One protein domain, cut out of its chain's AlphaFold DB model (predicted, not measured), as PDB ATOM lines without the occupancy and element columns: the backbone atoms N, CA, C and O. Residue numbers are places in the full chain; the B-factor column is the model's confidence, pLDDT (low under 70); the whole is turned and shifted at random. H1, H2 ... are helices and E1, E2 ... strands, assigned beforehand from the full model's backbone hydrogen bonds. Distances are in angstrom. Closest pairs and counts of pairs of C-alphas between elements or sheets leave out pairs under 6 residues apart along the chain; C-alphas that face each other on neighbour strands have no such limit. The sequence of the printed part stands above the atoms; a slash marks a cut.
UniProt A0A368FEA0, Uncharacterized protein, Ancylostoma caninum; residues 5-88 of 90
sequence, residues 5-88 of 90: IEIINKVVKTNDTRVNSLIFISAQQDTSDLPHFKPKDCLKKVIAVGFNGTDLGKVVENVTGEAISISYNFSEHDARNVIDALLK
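AT A GLANCE: This is residues 5 to 88 of the 90 residues of an uncharacterized protein of Ancylostoma caninum (UniProt A0A368FEA0). A parallel sheet, E1 E2 E3 in order, stands between the longest helix, H3, on one face and short H2 on the other; H1 lies off it, away from H3. The printed part has 84 residues, under half in named elements, in the order H1 E1 E2 H2 E3 H3, class mixed. It is compact, radius of gyration of the C-alphas 12.7 A, spanning 38 by 29 by 17 A.

HOW THE PARTS SIT: E2, residues 45 to 50, is parallel to E1, residues 21 to 26 (N 24 to O 47, 2.8 A), and E3, residues 65 to 69 (N 50 to O 68, 2.8 A). H3, residues 76 to 87, runs along the strands at height 9.6 A; its closest C-alpha pair with E2 is Leu 86 and Ile 47, 6.7 A. H2, residues 57 to 60, is on the opposite face; E2, H2, E3 form a strand-helix-strand unit, parallel strands joined through a helix, with right-handed crossover. H1, residues 5 to 11, is not on the sheet. Every O i to N i+4 pair is within hydrogen-bond range in H1 and H3; H2 is too short.

IN THESE COORDINATES: C-alpha 5 is at (231.661, 227.798, 315.363), C-alpha 87 at (253.549, 223.672, 315.805). E1 measures 16.6 A, H3 16.4 A.

THE WHOLE: The printed part has no cut. The E1 to E2 link is long. Residues 13 to 17 are under pLDDT 70.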
ATOM      1  N   ILE A   5     230.778 226.626 315.257       90.12
ATOM      2  CA  ILE A   5     231.661 227.798 315.363       90.12
ATOM      3  C   ILE A   5     231.039 228.906 316.234       90.12
ATOM      4  O   ILE A   5     231.732 229.523 317.039       90.12
ATOM      5  N   GLU A   6     229.723 229.131 316.159       91.25
ATOM      6  CA  GLU A   6     229.042 230.123 317.006       91.25
ATOM      7  C   GLU A   6     229.063 229.721 318.480       91.25
ATOM      8  O   GLU A   6     229.180 230.578 319.356       91.25
ATOM      9  N   ILE A   7     228.942 228.422 318.761       89.69
ATOM     10  CA  ILE A   7     229.050 227.892 320.122       89.69
ATOM     11  C   ILE A   7     230.475 228.101 320.630       89.69
ATOM     12  O   ILE A   7     230.648 228.621 321.729       89.69
ATOM     13  N   ILE A   8     231.487 227.775 319.825       88.25
ATOM     14  CA  ILE A   8     232.897 227.956 320.188       88.25
ATOM     15  C   ILE A   8     233.191 229.431 320.496       88.25
ATOM     16  O   ILE A   8     233.701 229.737 321.574       88.25
ATOM     17  N   ASN A   9     232.764 230.349 319.622       87.56
ATOM     18  CA  ASN A   9     232.915 231.795 319.819       87.56
ATOM     19  C   ASN A   9     232.248 232.297 321.122       87.56
ATOM     20  O   ASN A   9     232.681 233.293 321.703       87.56
ATOM     21  N   LYS A  10     231.193 231.622 321.607       85.56
ATOM     22  CA  LYS A  10     230.487 231.977 322.853       85.56
ATOM     23  C   LYS A  10     231.104 231.347 324.102       85.56
ATOM     24  O   LYS A  10     231.177 232.008 325.139       85.56
ATOM     25  N   VAL A  11     231.475 230.069 324.022       80.50
ATOM     26  CA  VAL A  11     231.836 229.232 325.178       80.50
ATOM     27  C   VAL A  11     233.298 229.402 325.574       80.50
ATOM     28  O   VAL A  11     233.603 229.330 326.764       80.50
ATOM     29  N   VAL A  12     234.193 229.673 324.622       76.06
ATOM     30  CA  VAL A  12     235.601 229.950 324.925       76.06
ATOM     31  C   VAL A  12     235.692 231.273 325.698       76.06
ATOM     32  O   VAL A  12     235.319 232.344 325.211       76.06
ATOM     33  N   LYS A  13     236.121 231.192 326.963       67.69
ATOM     34  CA  LYS A  13     236.198 232.329 327.894       67.69
ATOM     35  C   LYS A  13     237.606 232.918 327.892       67.69
ATOM     36  O   LYS A  13     238.560 232.162 328.016       67.69
ATOM     37  N   THR A  14     237.716 234.248 327.878       63.56
ATOM     38  CA  THR A  14     238.976 235.032 327.914       63.56
ATOM     39  C   THR A  14     239.968 234.605 328.992       63.56
ATOM     40  O   THR A  14     241.165 234.770 328.814       63.56
ATOM     41  N   ASN A  15     239.481 234.067 330.112       65.31
ATOM     42  CA  ASN A  15     240.300 233.852 331.306       65.31
ATOM     43  C   ASN A  15     240.757 232.392 331.473       65.31
ATOM     44  O   ASN A  15     241.429 232.087 332.455       65.31
ATOM     45  N   ASP A  16     240.378 231.475 330.571       67.56
ATOM     46  CA  ASP A  16     240.848 230.085 330.628       67.56
ATOM     47  C   ASP A  16     242.159 229.951 329.845       67.56
ATOM     48  O   ASP A  16     242.172 229.719 328.640       67.56
ATOM     49  N   THR A  17     243.278 230.138 330.540       66.50
ATOM     50  CA  THR A  17     244.628 230.125 329.954       66.50
ATOM     51  C   THR A  17     245.139 228.725 329.610       66.50
ATOM     52  O   THR A  17     246.228 228.590 329.054       66.50
ATOM     53  N   ARG A  18     244.375 227.670 329.930       71.38
ATOM     54  CA  ARG A  18     244.776 226.275 329.693       71.38
ATOM     55  C   ARG A  18     244.654 225.869 328.227       71.38
ATOM     56  O   ARG A  18     245.295 224.908 327.816       71.38
ATOM     57  N   VAL A  19     243.838 226.579 327.446       73.38
ATOM     58  CA  VAL A  19     243.594 226.290 326.028       73.38
ATOM     59  C   VAL A  19     244.130 227.444 325.192       73.38
ATOM     60  O   VAL A  19     243.544 228.519 325.190       73.38
ATOM     61  N   ASN A  20     245.234 227.218 324.477       81.56
ATOM     62  CA  ASN A  20     245.846 228.230 323.608       81.56
ATOM     63  C   ASN A  20     245.630 227.968 322.106       81.56
ATOM     64  O   ASN A  20     245.826 228.880 321.307       81.56
ATOM     65  N   SER A  21     245.213 226.756 321.728       87.50
ATOM     66  CA  SER A  21     245.054 226.323 320.338       87.50
ATOM     67  C   SER A  21     243.778 225.495 320.170       87.50
ATOM     68  O   SER A  21     243.415 224.729 321.062       87.50
ATOM     69  N   LEU A  22     243.104 225.636 319.028       89.75
ATOM     70  CA  LEU A  22     241.910 224.874 318.653       89.75
ATOM     71  C   LEU A  22     242.138 224.184 317.314       89.75
ATOM     72  O   LEU A  22     242.501 224.844 316.346       89.75
ATOM     73  N   ILE A  23     241.839 222.889 317.247       93.38
ATOM     74  CA  ILE A  23     241.709 222.160 315.983       93.38
ATOM     75  C   ILE A  23     240.214 221.958 315.726       93.38
ATOM     76  O   ILE A  23     239.528 221.310 316.517       93.38
ATOM     77  N   PHE A  24     239.700 222.536 314.644       93.94
ATOM     78  CA  PHE A  24     238.303 222.425 314.233       93.94
ATOM     79  C   PHE A  24     238.208 221.586 312.963       93.94
ATOM     80  O   PHE A  24     238.758 221.981 311.944       93.94
ATOM     81  N   ILE A  25     237.500 220.458 313.003       94.38
ATOM     82  CA  ILE A  25     237.366 219.548 311.859       94.38
ATOM     83  C   ILE A  25     235.937 219.630 311.319       94.38
ATOM     84  O   ILE A  25     234.981 219.509 312.087       94.38
ATOM     85  N   SER A  26     235.780 219.812 310.007       94.00
ATOM     86  CA  SER A  26     234.470 219.849 309.353       94.00
ATOM     87  C   SER A  26     234.496 219.171 307.988       94.00
ATOM     88  O   SER A  26     235.417 219.375 307.205       94.00
ATOM     89  N   ALA A  27     233.448 218.403 307.691       93.44
ATOM     90  CA  ALA A  27     233.173 217.844 306.365       93.44
ATOM     91  C   ALA A  27     232.056 218.612 305.625       93.44
ATOM     92  O   ALA A  27     231.508 218.119 304.638       93.44
ATOM     93  N   GLN A  28     231.655 219.782 306.140       92.75
ATOM     94  CA  GLN A  28     230.594 220.591 305.550       92.75
ATOM     95  C   GLN A  28     231.069 221.201 304.228       92.75
ATOM     96  O   GLN A  28     231.828 222.160 304.240       92.75
ATOM     97  N   GLN A  29     230.578 220.662 303.112       90.31
ATOM     98  CA  GLN A  29     231.002 221.050 301.763       90.31
ATOM     99  C   GLN A  29     230.653 222.501 301.417       90.31
ATOM    100  O   GLN A  29     231.481 223.221 300.867       90.31
ATOM    101  N   ASP A  30     229.439 222.944 301.757       91.56
ATOM    102  CA  ASP A  30     229.049 224.338 301.567       91.56
ATOM    103  C   ASP A  30     229.478 225.188 302.765       91.56
ATOM    104  O   ASP A  30     228.881 225.137 303.849       91.56
ATOM    105  N   THR A  31     230.535 225.969 302.561       92.50
ATOM    106  CA  THR A  31     231.133 226.826 303.583       92.50
ATOM    107  C   THR A  31     230.755 228.297 303.434       92.50
ATOM    108  O   THR A  31     231.194 229.101 304.259       92.50
ATOM    109  N   SER A  32     229.909 228.668 302.456       90.00
ATOM    110  CA  SER A  32     229.582 230.075 302.160       90.00
ATOM    111  C   SER A  32     228.999 230.811 303.359       90.00
ATOM    112  O   SER A  32     229.312 231.976 303.592       90.00
ATOM    113  N   ASP A  33     228.180 230.102 304.131       90.69
ATOM    114  CA  ASP A  33     227.437 230.674 305.243       90.69
ATOM    115  C   ASP A  33     228.135 230.445 306.588       90.69
ATOM    116  O   ASP A  33     227.608 230.831 307.640       90.69
ATOM    117  N   LEU A  34     229.262 229.723 306.618       92.00
ATOM    118  CA  LEU A  34     229.937 229.437 307.878       92.00
ATOM    119  C   LEU A  34     230.428 230.745 308.508       92.00
ATOM    120  O   LEU A  34     231.083 231.548 307.846       92.00
ATOM    121  N   PRO A  35     230.124 230.982 309.794       92.06
ATOM    122  CA  PRO A  35     230.612 232.172 310.460       92.06
ATOM    123  C   PRO A  35     232.129 232.080 310.637       92.06
ATOM    124  O   PRO A  35     232.689 230.997 310.799       92.06
ATOM    125  N   HIS A  36     232.785 233.235 310.681       91.88
ATOM    126  CA  HIS A  36     234.200 233.314 311.026       91.88
ATOM    127  C   HIS A  36     234.433 232.927 312.494       91.88
ATOM    128  O   HIS A  36     233.610 233.215 313.378       91.88
ATOM    129  N   PHE A  37     235.598 232.348 312.777       90.19
ATOM    130  CA  PHE A  37     236.109 232.270 314.137       90.19
ATOM    131  C   PHE A  37     236.372 233.674 314.677       90.19
ATOM    132  O   PHE A  37     236.946 234.532 314.012       90.19
ATOM    133  N   LYS A  38     235.903 233.903 315.901       86.88
ATOM    134  CA  LYS A  38     236.109 235.125 316.684       86.88
ATOM    135  C   LYS A  38     236.396 234.718 318.127       86.88
ATOM    136  O   LYS A  38     235.586 234.997 319.017       86.88
ATOM    137  N   PRO A  39     237.461 233.936 318.357       73.69
ATOM    138  CA  PRO A  39     237.764 233.480 319.684       73.69
ATOM    139  C   PRO A  39     238.250 234.658 320.521       73.69
ATOM    140  O   PRO A  39     238.706 235.680 320.011       73.69
ATOM    141  N   LYS A  40     238.107 234.514 321.832       75.75
ATOM    142  CA  LYS A  40     238.567 235.521 322.781       75.75
ATOM    143  C   LYS A  40     240.063 235.341 323.064       75.75
ATOM    144  O   LYS A  40     240.622 234.307 322.711       75.75
ATOM    145  N   ASP A  41     240.663 236.299 323.769       72.75
ATOM    146  CA  ASP A  41     242.115 236.455 324.000       72.75
ATOM    147  C   ASP A  41     242.892 235.206 324.470       72.75
ATOM    148  O   ASP A  41     244.117 235.160 324.366       72.75
ATOM    149  N   CYS A  42     242.216 234.180 324.989       73.81
ATOM    150  CA  CYS A  42     242.851 232.927 325.390       73.81
ATOM    151  C   CYS A  42     243.260 232.034 324.206       73.81
ATOM    152  O   CYS A  42     244.251 231.311 324.318       73.81
ATOM    153  N   LEU A  43     242.552 232.091 323.071       80.25
ATOM    154  CA  LEU A  43     242.827 231.235 321.920       80.25
ATOM    155  C   LEU A  43     243.760 231.944 320.939       80.25
ATOM    156  O   LEU A  43     243.353 232.805 320.162       80.25
ATOM    157  N   LYS A  44     245.028 231.552 320.977       84.25
ATOM    158  CA  LYS A  44     246.097 232.143 320.171       84.25
ATOM    159  C   LYS A  44     246.153 231.588 318.756       84.25
ATOM    160  O   LYS A  44     246.690 232.252 317.881       84.25
ATOM    161  N   LYS A  45     245.661 230.364 318.545       89.31
ATOM    162  CA  LYS A  45     245.751 229.686 317.252       89.31
ATOM    163  C   LYS A  45     244.510 228.864 316.932       89.31
ATOM    164  O   LYS A  45     244.027 228.106 317.775       89.31
ATOM    165  N   VAL A  46     244.040 228.950 315.690       92.06
ATOM    166  CA  VAL A  46     242.990 228.072 315.155       92.06
ATOM    167  C   VAL A  46     243.491 227.324 313.925       92.06
ATOM    168  O   VAL A  46     243.880 227.939 312.941       92.06
ATOM    169  N   ILE A  47     243.439 225.994 313.964       95.12
ATOM    170  CA  ILE A  47     243.665 225.130 312.804       95.12
ATOM    171  C   ILE A  47     242.310 224.595 312.344       95.12
ATOM    172  O   ILE A  47     241.674 223.812 313.052       95.12
ATOM    173  N   ALA A  48     241.847 225.032 311.175       95.81
ATOM    174  CA  ALA A  48     240.598 224.562 310.585       95.81
ATOM    175  C   ALA A  48     240.887 223.473 309.547       95.81
ATOM    176  O   ALA A  48     241.497 223.729 308.518       95.81
ATOM    177  N   VAL A  49     240.436 222.253 309.813       97.19
ATOM    178  CA  VAL A  49     240.662 221.077 308.977       97.19
ATOM    179  C   VAL A  49     239.399 220.768 308.179       97.19
ATOM    180  O   VAL A  49     238.381 220.338 308.730       97.19
ATOM    181  N   GLY A  50     239.461 220.997 306.874       96.44
ATOM    182  CA  GLY A  50     238.407 220.653 305.933       96.44
ATOM    183  C   GLY A  50     238.568 219.221 305.439       96.44
ATOM    184  O   GLY A  50     239.500 218.914 304.703       96.44
ATOM    185  N   PHE A  51     237.662 218.330 305.832       95.00
ATOM    186  CA  PHE A  51     237.667 216.943 305.374       95.00
ATOM    187  C   PHE A  51     237.082 216.819 303.967       95.00
ATOM    188  O   PHE A  51     236.158 217.553 303.606       95.00
ATOM    189  N   ASN A  52     237.584 215.854 303.189       93.38
ATOM    190  CA  ASN A  52     237.132 215.586 301.824       93.38
ATOM    191  C   ASN A  52     237.189 216.833 300.924       93.38
ATOM    192  O   ASN A  52     236.195 217.193 300.293       93.38
ATOM    193  N   GLY A  53     238.327 217.532 300.925       90.75
ATOM    194  CA  GLY A  53     238.529 218.697 300.057       90.75
ATOM    195  C   GLY A  53     237.744 219.953 300.456       90.75
ATOM    196  O   GLY A  53     237.722 220.917 299.698       90.75
ATOM    197  N   THR A  54     237.093 219.964 301.625       95.06
ATOM    198  CA  THR A  54     236.355 221.138 302.114       95.06
ATOM    199  C   THR A  54     237.311 222.324 302.308       95.06
ATOM    200  O   THR A  54     238.389 222.158 302.883       95.06
ATOM    201  N   ASP A  55     236.910 223.520 301.870       94.50
ATOM    202  CA  ASP A  55     237.663 224.766 302.070       94.50
ATOM    203  C   ASP A  55     237.091 225.578 303.242       94.50
ATOM    204  O   ASP A  55     235.963 226.077 303.195       94.50
ATOM    205  N   LEU A  56     237.892 225.720 304.302       95.75
ATOM    206  CA  LEU A  56     237.573 226.500 305.502       95.75
ATOM    207  C   LEU A  56     238.376 227.810 305.589       95.75
ATOM    208  O   LEU A  56     238.396 228.428 306.651       95.75
ATOM    209  N   GLY A  57     239.019 228.265 304.509       94.94
ATOM    210  CA  GLY A  57     239.856 229.470 304.510       94.94
ATOM    211  C   GLY A  57     239.125 230.704 305.044       94.94
ATOM    212  O   GLY A  57     239.614 231.380 305.950       94.94
ATOM    213  N   LYS A  58     237.885 230.926 304.589       93.25
ATOM    214  CA  LYS A  58     237.031 232.021 305.087       93.25
ATOM    215  C   LYS A  58     236.783 231.938 306.594       93.25
ATOM    216  O   LYS A  58     236.697 232.960 307.264       93.25
ATOM    217  N   VAL A  59     236.701 230.736 307.159       92.06
ATOM    218  CA  VAL A  59     236.381 230.534 308.579       92.06
ATOM    219  C   VAL A  59     237.497 231.049 309.498       92.06
ATOM    220  O   VAL A  59     237.197 231.514 310.598       92.06
ATOM    221  N   VAL A  60     238.759 231.034 309.058       92.50
ATOM    222  CA  VAL A  60     239.928 231.458 309.861       92.50
ATOM    223  C   VAL A  60     240.523 232.811 309.455       92.50
ATOM    224  O   VAL A  60     241.475 233.261 310.075       92.50
ATOM    225  N   GLU A  61     239.943 233.499 308.472       88.12
ATOM    226  CA  GLU A  61     240.483 234.741 307.886       88.12
ATOM    227  C   GLU A  61     240.793 235.860 308.902       88.12
ATOM    228  O   GLU A  61     241.709 236.649 308.705       88.12
ATOM    229  N   ASN A  62     240.045 235.921 310.007       85.50
ATOM    230  CA  ASN A  62     240.146 236.993 311.002       85.50
ATOM    231  C   ASN A  62     240.914 236.592 312.272       85.50
ATOM    232  O   ASN A  62     240.816 237.280 313.289       85.50
ATOM    233  N   VAL A  63     241.621 235.460 312.258       87.56
ATOM    234  CA  VAL A  63     242.340 234.937 313.426       87.56
ATOM    235  C   VAL A  63     243.726 234.448 313.039       87.56
ATOM    236  O   VAL A  63     243.964 234.054 311.902       87.56
ATOM    237  N   THR A  64     244.643 234.410 314.005       89.12
ATOM    238  CA  THR A  64     245.910 233.698 313.828       89.12
ATOM    239  C   THR A  64     245.615 232.209 313.677       89.12
ATOM    240  O   THR A  64     245.090 231.563 314.590       89.12
ATOM    241  N   GLY A  65     245.906 231.654 312.508       88.94
ATOM    242  CA  GLY A  65     245.492 230.302 312.188       88.94
ATOM    243  C   GLY A  65     245.773 229.901 310.752       88.94
ATOM    244  O   GLY A  65     246.296 230.679 309.959       88.94
ATOM    245  N   GLU A  66     245.416 228.661 310.438       94.25
ATOM    246  CA  GLU A  66     245.601 228.078 309.113       94.25
ATOM    247  C   GLU A  66     244.432 227.140 308.794       94.25
ATOM    248  O   GLU A  66     243.956 226.398 309.660       94.25
ATOM    249  N   ALA A  67     243.944 227.198 307.554       95.94
ATOM    250  CA  ALA A  67     242.978 226.240 307.038       95.94
ATOM    251  C   ALA A  67     243.717 225.178 306.222       95.94
ATOM    252  O   ALA A  67     244.435 225.505 305.281       95.94
ATOM    253  N   ILE A  68     243.520 223.911 306.574       96.62
ATOM    254  CA  ILE A  68     244.107 222.760 305.889       96.62
ATOM    255  C   ILE A  68     242.972 221.940 305.306       96.62
ATOM    256  O   ILE A  68     242.090 221.487 306.033       96.62
ATOM    257  N   SER A  69     243.011 221.712 304.000       96.19
ATOM    258  CA  SER A  69     242.121 220.752 303.359       96.19
ATOM    259  C   SER A  69     242.815 219.396 303.292       96.19
ATOM    260  O   SER A  69     243.939 219.304 302.801       96.19
ATOM    261  N   ILE A  70     242.163 218.359 303.812       95.31
ATOM    262  CA  ILE A  70     242.682 216.988 303.828       95.31
ATOM    263  C   ILE A  70     241.865 216.090 302.905       95.31
ATOM    264  O   ILE A  70     240.682 216.327 302.622       95.31
ATOM    265  N   SER A  71     242.513 215.025 302.445       92.12
ATOM    266  CA  SER A  71     241.872 214.042 301.579       92.12
ATOM    267  C   SER A  71     240.782 213.246 302.315       92.12
ATOM    268  O   SER A  71     240.771 213.143 303.542       92.12
ATOM    269  N   TYR A  72     239.853 212.650 301.557       90.25
ATOM    270  CA  TYR A  72     238.899 211.679 302.112       90.25
ATOM    271  C   TYR A  72     239.618 210.450 302.689       90.25
ATOM    272  O   TYR A  72     239.261 209.942 303.750       90.25
ATOM    273  N   ASN A  73     240.670 210.001 302.000       93.12
ATOM    274  CA  ASN A  73     241.518 208.890 302.415       93.12
ATOM    275  C   ASN A  73     242.633 209.406 303.330       93.12
ATOM    276  O   ASN A  73     243.803 209.377 302.948       93.12
ATOM    277  N   PHE A  74     242.243 209.904 304.508       89.69
ATOM    278  CA  PHE A  74     243.151 210.492 305.491       89.69
ATOM    279  C   PHE A  74     244.443 209.677 305.637       89.69
ATOM    280  O   PHE A  74     244.424 208.491 305.976       89.69
ATOM    281  N   SER A  75     245.562 210.336 305.358       94.25
ATOM    282  CA  SER A  75     246.883 209.732 305.258       94.25
ATOM    283  C   SER A  75     247.823 210.222 306.358       94.25
ATOM    284  O   SER A  75     247.560 211.200 307.058       94.25
ATOM    285  N   GLU A  76     248.983 209.577 306.479       95.31
ATOM    286  CA  GLU A  76     250.043 210.068 307.361       95.31
ATOM    287  C   GLU A  76     250.509 211.479 306.966       95.31
ATOM    288  O   GLU A  76     250.833 212.289 307.829       95.31
ATOM    289  N   HIS A  77     250.497 211.802 305.670       94.25
ATOM    290  CA  HIS A  77     250.815 213.145 305.194       94.25
ATOM    291  C   HIS A  77     249.788 214.176 305.680       94.25
ATOM    292  O   HIS A  77     250.178 215.229 306.180       94.25
ATOM    293  N   ASP A  78     248.494 213.845 305.625       94.44
ATOM    294  CA  ASP A  78     247.428 214.702 306.156       94.44
ATOM    295  C   ASP A  78     247.612 214.944 307.666       94.44
ATOM    296  O   ASP A  78     247.485 216.075 308.138       94.44
ATOM    297  N   ALA A  79     247.976 213.903 308.425       94.19
ATOM    298  CA  ALA A  79     248.275 214.025 309.851       94.19
ATOM    299  C   ALA A  79     249.471 214.955 310.113       94.19
ATOM    300  O   ALA A  79     249.381 215.842 310.963       94.19
ATOM    301  N   ARG A  80     250.572 214.786 309.366       96.06
ATOM    302  CA  ARG A  80     251.764 215.638 309.490       96.06
ATOM    303  C   ARG A  80     251.440 217.099 309.193       96.06
ATOM    304  O   ARG A  80     251.785 217.944 310.005       96.06
ATOM    305  N   ASN A  81     250.687 217.387 308.130       94.81
ATOM    306  CA  ASN A  81     250.314 218.759 307.774       94.81
ATOM    307  C   ASN A  81     249.551 219.467 308.908       94.81
ATOM    308  O   ASN A  81     249.832 220.623 309.225       94.81
ATOM    309  N   VAL A  82     248.613 218.768 309.560       94.25
ATOM    310  CA  VAL A  82     247.856 219.322 310.697       94.25
ATOM    311  C   VAL A  82     248.765 219.598 311.896       94.25
ATOM    312  O   VAL A  82     248.642 220.647 312.532       94.25
ATOM    313  N   ILE A  83     249.683 218.678 312.205       93.81
ATOM    314  CA  ILE A  83     250.637 218.848 313.307       93.81
ATOM    315  C   ILE A  83     251.632 219.975 313.012       93.81
ATOM    316  O   ILE A  83     251.879 220.802 313.887       93.81
ATOM    317  N   ASP A  84     252.147 220.070 311.790       94.56
ATOM    318  CA  ASP A  84     253.102 221.106 311.399       94.56
ATOM    319  C   ASP A  84     252.480 222.503 311.520       94.56
ATOM    320  O   ASP A  84     253.085 223.397 312.113       94.56
ATOM    321  N   ALA A  85     251.234 222.696 311.076       93.31
ATOM    322  CA  ALA A  85     250.539 223.972 311.264       93.31
ATOM    323  C   ALA A  85     250.254 224.285 312.744       93.31
ATOM    324  O   ALA A  85     250.357 225.438 313.189       93.31
ATOM    325  N   LEU A  86     249.943 223.260 313.546       90.81
ATOM    326  CA  LEU A  86     249.781 223.419 314.989       90.81
ATOM    327  C   LEU A  86     251.085 223.878 315.659       90.81
ATOM    328  O   LEU A  86     251.031 224.728 316.551       90.81
ATOM    329  N   LEU A  87     252.238 223.368 315.224       90.31
ATOM    330  CA  LEU A  87     253.549 223.672 315.805       90.31
ATOM    331  C   LEU A  87     254.215 224.932 315.227       90.31
ATOM    332  O   LEU A  87     255.064 225.517 315.892       90.31
ATOM    333  N   LYS A  88     253.815 225.388 314.036       86.69
ATOM    334  CA  LYS A  88     254.355 226.582 313.363       86.69
ATOM    335  C   LYS A  88     254.243 227.849 314.217       86.69
ATOM    336  O   LYS A  88     253.161 228.173 314.694       86.69
TER     337      LYS A  88